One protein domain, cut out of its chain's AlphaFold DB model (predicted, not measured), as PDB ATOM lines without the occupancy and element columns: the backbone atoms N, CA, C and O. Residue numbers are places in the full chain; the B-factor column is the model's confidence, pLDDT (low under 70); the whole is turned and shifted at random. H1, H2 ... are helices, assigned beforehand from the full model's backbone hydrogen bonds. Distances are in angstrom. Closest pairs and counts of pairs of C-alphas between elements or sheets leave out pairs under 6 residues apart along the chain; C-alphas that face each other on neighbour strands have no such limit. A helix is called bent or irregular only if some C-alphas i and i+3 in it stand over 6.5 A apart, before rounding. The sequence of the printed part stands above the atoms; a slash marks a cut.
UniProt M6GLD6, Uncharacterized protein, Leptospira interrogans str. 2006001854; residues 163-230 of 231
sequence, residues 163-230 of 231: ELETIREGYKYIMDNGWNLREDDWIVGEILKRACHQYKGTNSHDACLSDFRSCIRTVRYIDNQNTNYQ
ATOM      1  N   GLU A 163      73.159  73.522  23.373       94.25
ATOM      2  CA  GLU A 163      74.236  74.209  24.079       94.25
ATOM      3  C   GLU A 163      75.036  73.220  24.936       94.25
ATOM      4  O   GLU A 163      74.472  72.445  25.715       94.25
ATOM      5  N   LEU A 164      76.366  73.258  24.810       93.44
ATOM      6  CA  LEU A 164      77.256  72.347  25.535       93.44
ATOM      7  C   LEU A 164      77.110  72.471  27.055       93.44
ATOM      8  O   LEU A 164      77.175  71.459  27.747       93.44
ATOM      9  N   GLU A 165      76.886  73.679  27.574       93.44
ATOM     10  CA  GLU A 165      76.643  73.907  29.005       93.44
ATOM     11  C   GLU A 165      75.383  73.174  29.477       93.44
ATOM     12  O   GLU A 165      75.437  72.414  30.443       93.44
ATOM     13  N   THR A 166      74.289  73.287  28.720       93.12
ATOM     14  CA  THR A 166      73.036  72.572  28.994       93.12
ATOM     15  C   THR A 166      73.234  71.049  28.956       93.12
ATOM     16  O   THR A 166      72.724  70.337  29.822       93.12
ATOM     17  N   ILE A 167      74.020  70.519  28.009       93.69
ATOM     18  CA  ILE A 167      74.331  69.078  27.953       93.69
ATOM     19  C   ILE A 167      75.179  68.633  29.158       93.69
ATOM     20  O   ILE A 167      74.947  67.553  29.708       93.69
ATOM     21  N   ARG A 168      76.152  69.450  29.580       93.50
ATOM     22  CA  ARG A 168      77.040  69.160  30.718       93.50
ATOM     23  C   ARG A 168      76.299  69.144  32.047       93.50
ATOM     24  O   ARG A 168      76.491  68.231  32.848       93.50
ATOM     25  N   GLU A 169      75.399  70.098  32.257       90.44
ATOM     26  CA  GLU A 169      74.449  70.029  33.367       90.44
ATOM     27  C   GLU A 169      73.584  68.767  33.271       90.44
ATOM     28  O   GLU A 169      73.379  68.077  34.270       90.44
ATOM     29  N   GLY A 170      73.157  68.418  32.054       88.00
ATOM     30  CA  GLY A 170      72.437  67.189  31.749       88.00
ATOM     31  C   GLY A 170      73.144  65.933  32.256       88.00
ATOM     32  O   GLY A 170      72.539  65.182  33.014       88.00
ATOM     33  N   TYR A 171      74.415  65.683  31.922       88.06
ATOM     34  CA  TYR A 171      75.073  64.483  32.463       88.06
ATOM     35  C   TYR A 171      75.302  64.560  33.972       88.06
ATOM     36  O   TYR A 171      75.149  63.542  34.637       88.06
ATOM     37  N   LYS A 172      75.589  65.743  34.528       85.50
ATOM     38  CA  LYS A 172      75.838  65.899  35.968       85.50
ATOM     39  C   LYS A 172      74.596  65.585  36.801       85.50
ATOM     40  O   LYS A 172      74.702  64.958  37.850       85.50
ATOM     41  N   TYR A 173      73.428  66.042  36.357       83.50
ATOM     42  CA  TYR A 173      72.197  65.900  37.129       83.50
ATOM     43  C   TYR A 173      71.361  64.702  36.692       83.50
ATOM     44  O   TYR A 173      70.826  64.011  37.549       83.50
ATOM     45  N   ILE A 174      71.297  64.391  35.400       82.50
ATOM     46  CA  ILE A 174      70.442  63.316  34.884       82.50
ATOM     47  C   ILE A 174      71.190  61.976  34.875       82.50
ATOM     48  O   ILE A 174      70.658  60.973  35.343       82.50
ATOM     49  N   MET A 175      72.426  61.935  34.367       80.25
ATOM     50  CA  MET A 175      73.143  60.668  34.172       80.25
ATOM     51  C   MET A 175      73.911  60.212  35.416       80.25
ATOM     52  O   MET A 175      73.766  59.064  35.828       80.25
ATOM     53  N   ASP A 176      74.693  61.099  36.031       79.12
ATOM     54  CA  ASP A 176      75.549  60.771  37.178       79.12
ATOM     55  C   ASP A 176      74.723  60.455  38.450       79.12
ATOM     56  O   ASP A 176      75.206  59.752  39.333       79.12
ATOM     57  N   ASN A 177      73.447  60.867  38.512       72.38
ATOM     58  CA  ASN A 177      72.492  60.450  39.556       72.38
ATOM     59  C   ASN A 177      71.688  59.186  39.177       72.38
ATOM     60  O   ASN A 177      70.621  58.916  39.731       72.38
ATOM     61  N   GLY A 178      72.184  58.403  38.214       63.00
ATOM     62  CA  GLY A 178      71.632  57.100  37.849       63.00
ATOM     63  C   GLY A 178      70.305  57.150  37.098       63.00
ATOM     64  O   GLY A 178      69.564  56.176  37.158       63.00
ATOM     65  N   TRP A 179      69.976  58.261  36.425       66.44
ATOM     66  CA  TRP A 179      68.661  58.483  35.792       66.44
ATOM     67  C   TRP A 179      67.474  58.367  36.766       66.44
ATOM     68  O   TRP A 179      66.329  58.275  36.333       66.44
ATOM     69  N   ASN A 180      67.750  58.364  38.075       54.59
ATOM     70  CA  ASN A 180      66.758  58.161  39.128       54.59
ATOM     71  C   ASN A 180      66.004  59.445  39.477       54.59
ATOM     72  O   ASN A 180      64.947  59.376  40.104       54.59
ATOM     73  N   LEU A 181      66.548  60.604  39.086       56.22
ATOM     74  CA  LEU A 181      65.822  61.864  39.149       56.22
ATOM     75  C   LEU A 181      64.726  61.833  38.094       56.22
ATOM     76  O   LEU A 181      64.976  61.566  36.913       56.22
ATOM     77  N   ARG A 182      63.501  62.066  38.543       58.59
ATOM     78  CA  ARG A 182      62.343  62.040  37.664       58.59
ATOM     79  C   ARG A 182      62.308  63.335  36.847       58.59
ATOM     80  O   ARG A 182      62.901  64.343  37.221       58.59
ATOM     81  N   GLU A 183      61.616  63.327  35.709       57.16
ATOM     82  CA  GLU A 183      61.481  64.530  34.867       57.16
ATOM     83  C   GLU A 183      60.834  65.720  35.609       57.16
ATOM     84  O   GLU A 183      61.027  66.864  35.199       57.16
ATOM     85  N   ASP A 184      60.095  65.460  36.697       55.81
ATOM     86  CA  ASP A 184      59.463  66.444  37.585       55.81
ATOM     87  C   ASP A 184      60.396  67.021  38.663       55.81
ATOM     88  O   ASP A 184      60.022  67.999  39.316       55.81
ATOM     89  N   ASP A 185      61.624  66.513  38.814       72.81
ATOM     90  CA  ASP A 185      62.634  67.209  39.606       72.81
ATOM     91  C   ASP A 185      62.950  68.551  38.938       72.81
ATOM     92  O   ASP A 185      63.403  68.600  37.793       72.81
ATOM     93  N   TRP A 186      62.728  69.655  39.660       79.62
ATOM     94  CA  TRP A 186      62.825  71.027  39.139       79.62
ATOM     95  C   TRP A 186      64.076  71.268  38.281       79.62
ATOM     96  O   TRP A 186      63.999  71.868  37.207       79.62
ATOM     97  N   ILE A 187      65.227  70.764  38.732       82.50
ATOM     98  CA  ILE A 187      66.501  70.938  38.031       82.50
ATOM     99  C   ILE A 187      66.546  70.174  36.701       82.50
ATOM    100  O   ILE A 187      67.036  70.705  35.707       82.50
ATOM    101  N   VAL A 188      65.983  68.963  36.651       82.25
ATOM    102  CA  VAL A 188      65.866  68.161  35.426       82.25
ATOM    103  C   VAL A 188      64.880  68.829  34.475       82.25
ATOM    104  O   VAL A 188      65.199  69.016  33.300       82.25
ATOM    105  N   GLY A 189      63.732  69.276  34.989       82.06
ATOM    106  CA  GLY A 189      62.733  70.013  34.223       82.06
ATOM    107  C   GLY A 189      63.305  71.260  33.544       82.06
ATOM    108  O   GLY A 189      63.069  71.469  32.354       82.06
ATOM    109  N   GLU A 190      64.114  72.060  34.246       87.44
ATOM    110  CA  GLU A 190      64.707  73.281  33.682       87.44
ATOM    111  C   GLU A 190      65.805  72.987  32.642       87.44
ATOM    112  O   GLU A 190      65.934  73.702  31.644       87.44
ATOM    113  N   ILE A 191      66.575  71.906  32.815       89.81
ATOM    114  CA  ILE A 191      67.532  71.429  31.802       89.81
ATOM    115  C   ILE A 191      66.787  70.985  30.533       89.81
ATOM    116  O   ILE A 191      67.106  71.439  29.433       89.81
ATOM    117  N   LEU A 192      65.763  70.136  30.670       88.81
ATOM    118  CA  LEU A 192      64.984  69.632  29.534       88.81
ATOM    119  C   LEU A 192      64.196  70.748  28.836       88.81
ATOM    120  O   LEU A 192      64.047  70.736  27.612       88.81
ATOM    121  N   LYS A 193      63.737  71.752  29.590       87.81
ATOM    122  CA  LYS A 193      63.109  72.955  29.044       87.81
ATOM    123  C   LYS A 193      64.100  73.748  28.191       87.81
ATOM    124  O   LYS A 193      63.798  74.015  27.031       87.81
ATOM    125  N   ARG A 194      65.297  74.058  28.695       90.88
ATOM    126  CA  ARG A 194      66.330  74.736  27.886       90.88
ATOM    127  C   ARG A 194      66.678  73.953  26.616       90.88
ATOM    128  O   ARG A 194      66.825  74.555  25.560       90.88
ATOM    129  N   ALA A 195      66.716  72.622  26.688       91.75
ATOM    130  CA  ALA A 195      67.036  71.778  25.538       91.75
ATOM    131  C   ALA A 195      65.905  71.655  24.496       91.75
ATOM    132  O   ALA A 195      66.170  71.669  23.295       91.75
ATOM    133  N   CYS A 196      64.650  71.486  24.930       92.75
ATOM    134  CA  CYS A 196      63.566  70.994  24.066       92.75
ATOM    135  C   CYS A 196      62.234  71.753  24.181       92.75
ATOM    136  O   CYS A 196      61.253  71.345  23.550       92.75
ATOM    137  N   HIS A 197      62.156  72.854  24.940       88.31
ATOM    138  CA  HIS A 197      60.894  73.580  25.158       88.31
ATOM    139  C   HIS A 197      60.254  74.098  23.869       88.31
ATOM    140  O   HIS A 197      59.033  74.066  23.752       88.31
ATOM    141  N   GLN A 198      61.059  74.488  22.878       89.19
ATOM    142  CA  GLN A 198      60.567  74.951  21.576       89.19
ATOM    143  C   GLN A 198      59.727  73.907  20.818       89.19
ATOM    144  O   GLN A 198      58.965  74.262  19.926       89.19
ATOM    145  N   TYR A 199      59.842  72.625  21.181       87.75
ATOM    146  CA  TYR A 199      59.070  71.532  20.588       87.75
ATOM    147  C   TYR A 199      57.889  71.087  21.457       87.75
ATOM    148  O   TYR A 199      57.192  70.144  21.085       87.75
ATOM    149  N   LYS A 200      57.660  71.711  22.621       87.94
ATOM    150  CA  LYS A 200      56.601  71.305  23.553       87.94
ATOM    151  C   LYS A 200      55.229  71.386  22.872       87.94
ATOM    152  O   LYS A 200      54.892  72.394  22.263       87.94
ATOM    153  N   GLY A 201      54.439  70.317  22.991       85.19
ATOM    154  CA  GLY A 201      53.123  70.209  22.346       85.19
ATOM    155  C   GLY A 201      53.167  69.840  20.859       85.19
ATOM    156  O   GLY A 201      52.131  69.859  20.204       85.19
ATOM    157  N   THR A 202      54.341  69.493  20.323       91.50
ATOM    158  CA  THR A 202      54.503  68.983  18.953       91.50
ATOM    159  C   THR A 202      54.901  67.507  18.963       91.50
ATOM    160  O   THR A 202      55.479  67.021  19.936       91.50
ATOM    161  N   ASN A 203      54.703  66.819  17.835       87.81
ATOM    162  CA  ASN A 203      55.167  65.437  17.633       87.81
ATOM    163  C   ASN A 203      56.703  65.292  17.719       87.81
ATOM    164  O   ASN A 203      57.216  64.182  17.802       87.81
ATOM    165  N   SER A 204      57.445  66.404  17.688       91.06
ATOM    166  CA  SER A 204      58.910  66.421  17.743       91.06
ATOM    167  C   SER A 204      59.467  66.516  19.166       91.06
ATOM    168  O   SER A 204      60.686  66.465  19.336       91.06
ATOM    169  N   HIS A 205      58.619  66.676  20.191       89.94
ATOM    170  CA  HIS A 205      59.080  66.855  21.570       89.94
ATOM    171  C   HIS A 205      59.845  65.631  22.083       89.94
ATOM    172  O   HIS A 205      61.002  65.754  22.483       89.94
ATOM    173  N   ASP A 206      59.246  64.445  21.978       87.50
ATOM    174  CA  ASP A 206      59.840  63.199  22.473       87.50
ATOM    175  C   ASP A 206      61.114  62.832  21.704       87.50
ATOM    176  O   ASP A 206      62.103  62.384  22.288       87.50
ATOM    177  N   ALA A 207      61.132  63.101  20.394       89.88
ATOM    178  CA  ALA A 207      62.321  62.937  19.565       89.88
ATOM    179  C   ALA A 207      63.465  63.859  20.025       89.88
ATOM    180  O   ALA A 207      64.613  63.422  20.110       89.88
ATOM    181  N   CYS A 208      63.161  65.113  20.382       93.69
ATOM    182  CA  CYS A 208      64.147  66.030  20.950       93.69
ATOM    183  C   CYS A 208      64.695  65.521  22.288       93.69
ATOM    184  O   CYS A 208      65.912  65.506  22.470       93.69
ATOM    185  N   LEU A 209      63.823  65.076  23.200       90.06
ATOM    186  CA  LEU A 209      64.232  64.550  24.505       90.06
ATOM    187  C   LEU A 209      65.127  63.314  24.353       90.06
ATOM    188  O   LEU A 209      66.168  63.222  25.003       90.06
ATOM    189  N   SER A 210      64.765  62.393  23.457       89.25
ATOM    190  CA  SER A 210      65.574  61.214  23.132       89.25
ATOM    191  C   SER A 210      66.958  61.601  22.597       89.25
ATOM    192  O   SER A 210      67.982  61.121  23.095       89.25
ATOM    193  N   ASP A 211      67.014  62.544  21.652       92.12
ATOM    194  CA  ASP A 211      68.276  63.051  21.111       92.12
ATOM    195  C   ASP A 211      69.131  63.742  22.178       92.12
ATOM    196  O   ASP A 211      70.342  63.527  22.232       92.12
ATOM    197  N   PHE A 212      68.522  64.542  23.056       93.56
ATOM    198  CA  PHE A 212      69.228  65.211  24.146       93.56
ATOM    199  C   PHE A 212      69.834  64.195  25.125       93.56
ATOM    200  O   PHE A 212      71.015  64.285  25.465       93.56
ATOM    201  N   ARG A 213      69.074  63.159  25.504       89.31
ATOM    202  CA  ARG A 213      69.564  62.052  26.344       89.31
ATOM    203  C   ARG A 213      70.707  61.276  25.692       89.31
ATOM    204  O   ARG A 213      71.653  60.890  26.378       89.31
ATOM    205  N   SER A 214      70.650  61.063  24.377       90.50
ATOM    206  CA  SER A 214      71.760  60.482  23.613       90.50
ATOM    207  C   SER A 214      73.001  61.387  23.664       90.50
ATOM    208  O   SER A 214      74.102  60.909  23.944       90.50
ATOM    209  N   CYS A 215      72.820  62.698  23.490       94.44
ATOM    210  CA  CYS A 215      73.904  63.677  23.517       94.44
ATOM    211  C   CYS A 215      74.612  63.792  24.870       94.44
ATOM    212  O   CYS A 215      75.836  63.905  24.898       94.44
ATOM    213  N   ILE A 216      73.872  63.692  25.976       93.56
ATOM    214  CA  ILE A 216      74.414  63.628  27.341       93.56
ATOM    215  C   ILE A 216      75.509  62.557  27.461       93.56
ATOM    216  O   ILE A 216      76.609  62.845  27.934       93.56
ATOM    217  N   ARG A 217      75.232  61.336  26.983       90.31
ATOM    218  CA  ARG A 217      76.165  60.201  27.074       90.31
ATOM    219  C   ARG A 217      77.442  60.455  26.278       90.31
ATOM    220  O   ARG A 217      78.541  60.240  26.783       90.31
ATOM    221  N   THR A 218      77.301  60.935  25.045       92.56
ATOM    222  CA  THR A 218      78.448  61.171  24.160       92.56
ATOM    223  C   THR A 218      79.316  62.334  24.637       92.56
ATOM    224  O   THR A 218      80.538  62.216  24.629       92.56
ATOM    225  N   VAL A 219      78.725  63.439  25.102       93.75
ATOM    226  CA  VAL A 219      79.511  64.569  25.620       93.75
ATOM    227  C   VAL A 219      80.256  64.186  26.894       93.75
ATOM    228  O   VAL A 219      81.442  64.492  26.997       93.75
ATOM    229  N   ARG A 220      79.626  63.445  27.818       92.06
ATOM    230  CA  ARG A 220      80.324  62.942  29.011       92.06
ATOM    231  C   ARG A 220      81.514  62.061  28.649       92.06
ATOM    232  O   ARG A 220      82.570  62.198  29.260       92.06
ATOM    233  N   TYR A 221      81.341  61.165  27.677       91.69
ATOM    234  CA  TYR A 221      82.411  60.291  27.203       91.69
ATOM    235  C   TYR A 221      83.639  61.101  26.761       91.69
ATOM    236  O   TYR A 221      84.734  60.893  27.278       91.69
ATOM    237  N   ILE A 222      83.436  62.077  25.871       91.88
ATOM    238  CA  ILE A 222      84.514  62.922  25.337       91.88
ATOM    239  C   ILE A 222      85.147  63.799  26.428       91.88
ATOM    240  O   ILE A 222      86.372  63.865  26.522       91.88
ATOM    241  N   ASP A 223      84.343  64.440  27.285       90.38
ATOM    242  CA  ASP A 223      84.856  65.265  28.389       90.38
ATOM    243  C   ASP A 223      85.729  64.421  29.353       90.38
ATOM    244  O   ASP A 223      86.796  64.870  29.783       90.38
ATOM    245  N   ASN A 224      85.340  63.172  29.649       88.75
ATOM    246  CA  ASN A 224      86.124  62.262  30.497       88.75
ATOM    247  C   ASN A 224      87.462  61.869  29.864       88.75
ATOM    248  O   ASN A 224      88.480  61.877  30.555       88.75
ATOM    249  N   GLN A 225      87.470  61.557  28.564       85.00
ATOM    250  CA  GLN A 225      88.709  61.257  27.843       85.00
ATOM    251  C   GLN A 225      89.671  62.447  27.915       85.00
ATOM    252  O   GLN A 225      90.810  62.294  28.349       85.00
ATOM    253  N   ASN A 226      89.191  63.658  27.617       79.56
ATOM    254  CA  ASN A 226      90.006  64.877  27.659       79.56
ATOM    255  C   ASN A 226      90.572  65.184  29.056       79.56
ATOM    256  O   ASN A 226      91.685  65.692  29.168       79.56
ATOM    257  N   THR A 227      89.833  64.854  30.116       70.19
ATOM    258  CA  THR A 227      90.289  65.047  31.504       70.19
ATOM    259  C   THR A 227      91.405  64.064  31.882       70.19
ATOM    260  O   THR A 227      92.295  64.407  32.658       70.19
ATOM    261  N   ASN A 228      91.395  62.851  31.319       57.59
ATOM    262  CA  ASN A 228      92.433  61.846  31.556       57.59
ATOM    263  C   ASN A 228      93.754  62.163  30.832       57.59
ATOM    264  O   ASN A 228      94.803  61.794  31.343       57.59
ATOM    265  N   TYR A 229      93.726  62.885  29.705       44.47
ATOM    266  CA  TYR A 229      94.938  63.350  29.003       44.47
ATOM    267  C   TYR A 229      95.634  64.553  29.671       44.47
ATOM    268  O   TYR A 229      96.723  64.935  29.249       44.47
ATOM    269  N   GLN A 230      95.012  65.173  30.682       42.75
ATOM    270  CA  GLN A 230      95.573  66.308  31.434       42.75
ATOM    271  C   GLN A 230      96.220  65.910  32.774       42.75
ATOM    272  O   GLN A 230      96.656  66.791  33.517       42.75
TER     273      GLN A 230
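What this domain is: This is residues 163 to 230 of the 231 residues of an uncharacterized protein of Leptospira interrogans str. 2006001854 (UniProt M6GLD6). One long helix, H3, makes the longest axis; H1 crosses it and H2 packs on its first part. Residues 224 to 230 stick out. The printed part, 68 residues with three named helices and no named strand, is all helix, compact with a radius of gyration of the C-alphas of 12.5 A, and spans 43 by 20 by 16 A.

How they stand to each other: H3, residues 205 to 228, touches H1, residues 164 to 175, with residues 212 to 220 alone, about perpendicular at 86 degrees; the closest C-alphas, Tyr 171 and Ile 216, are 5.2 A apart. With residues 205 to 212 alone it touches H2, residues 186 to 199, at a steep tilt of 60 degrees; the closest C-alphas, Tyr 199 and His 205, are 4.8 A apart. H1 and H2 touch at a steep tilt of 50 degrees, the closest C-alphas being Thr 166 and Ile 191, 6.3 A. Every O i to N i+4 pair is within hydrogen-bond range in H1, 8 of 10 in H2, 19 of 20 in H3.

Where its parts are: H3, 35.2 A long, ends at C-alpha 228 (92.433, 61.846, 31.556). H2, 18.9 A, is irregular: C-alphas 195 and 198 are 8.2 A apart. H1, 15.1 A, begins at C-alpha 164 (77.256, 72.347, 25.535).

The domain as a whole: The printed part has no cut and no long link. In this model residues 178 to 184 and 228 to 230 have pLDDT under 70.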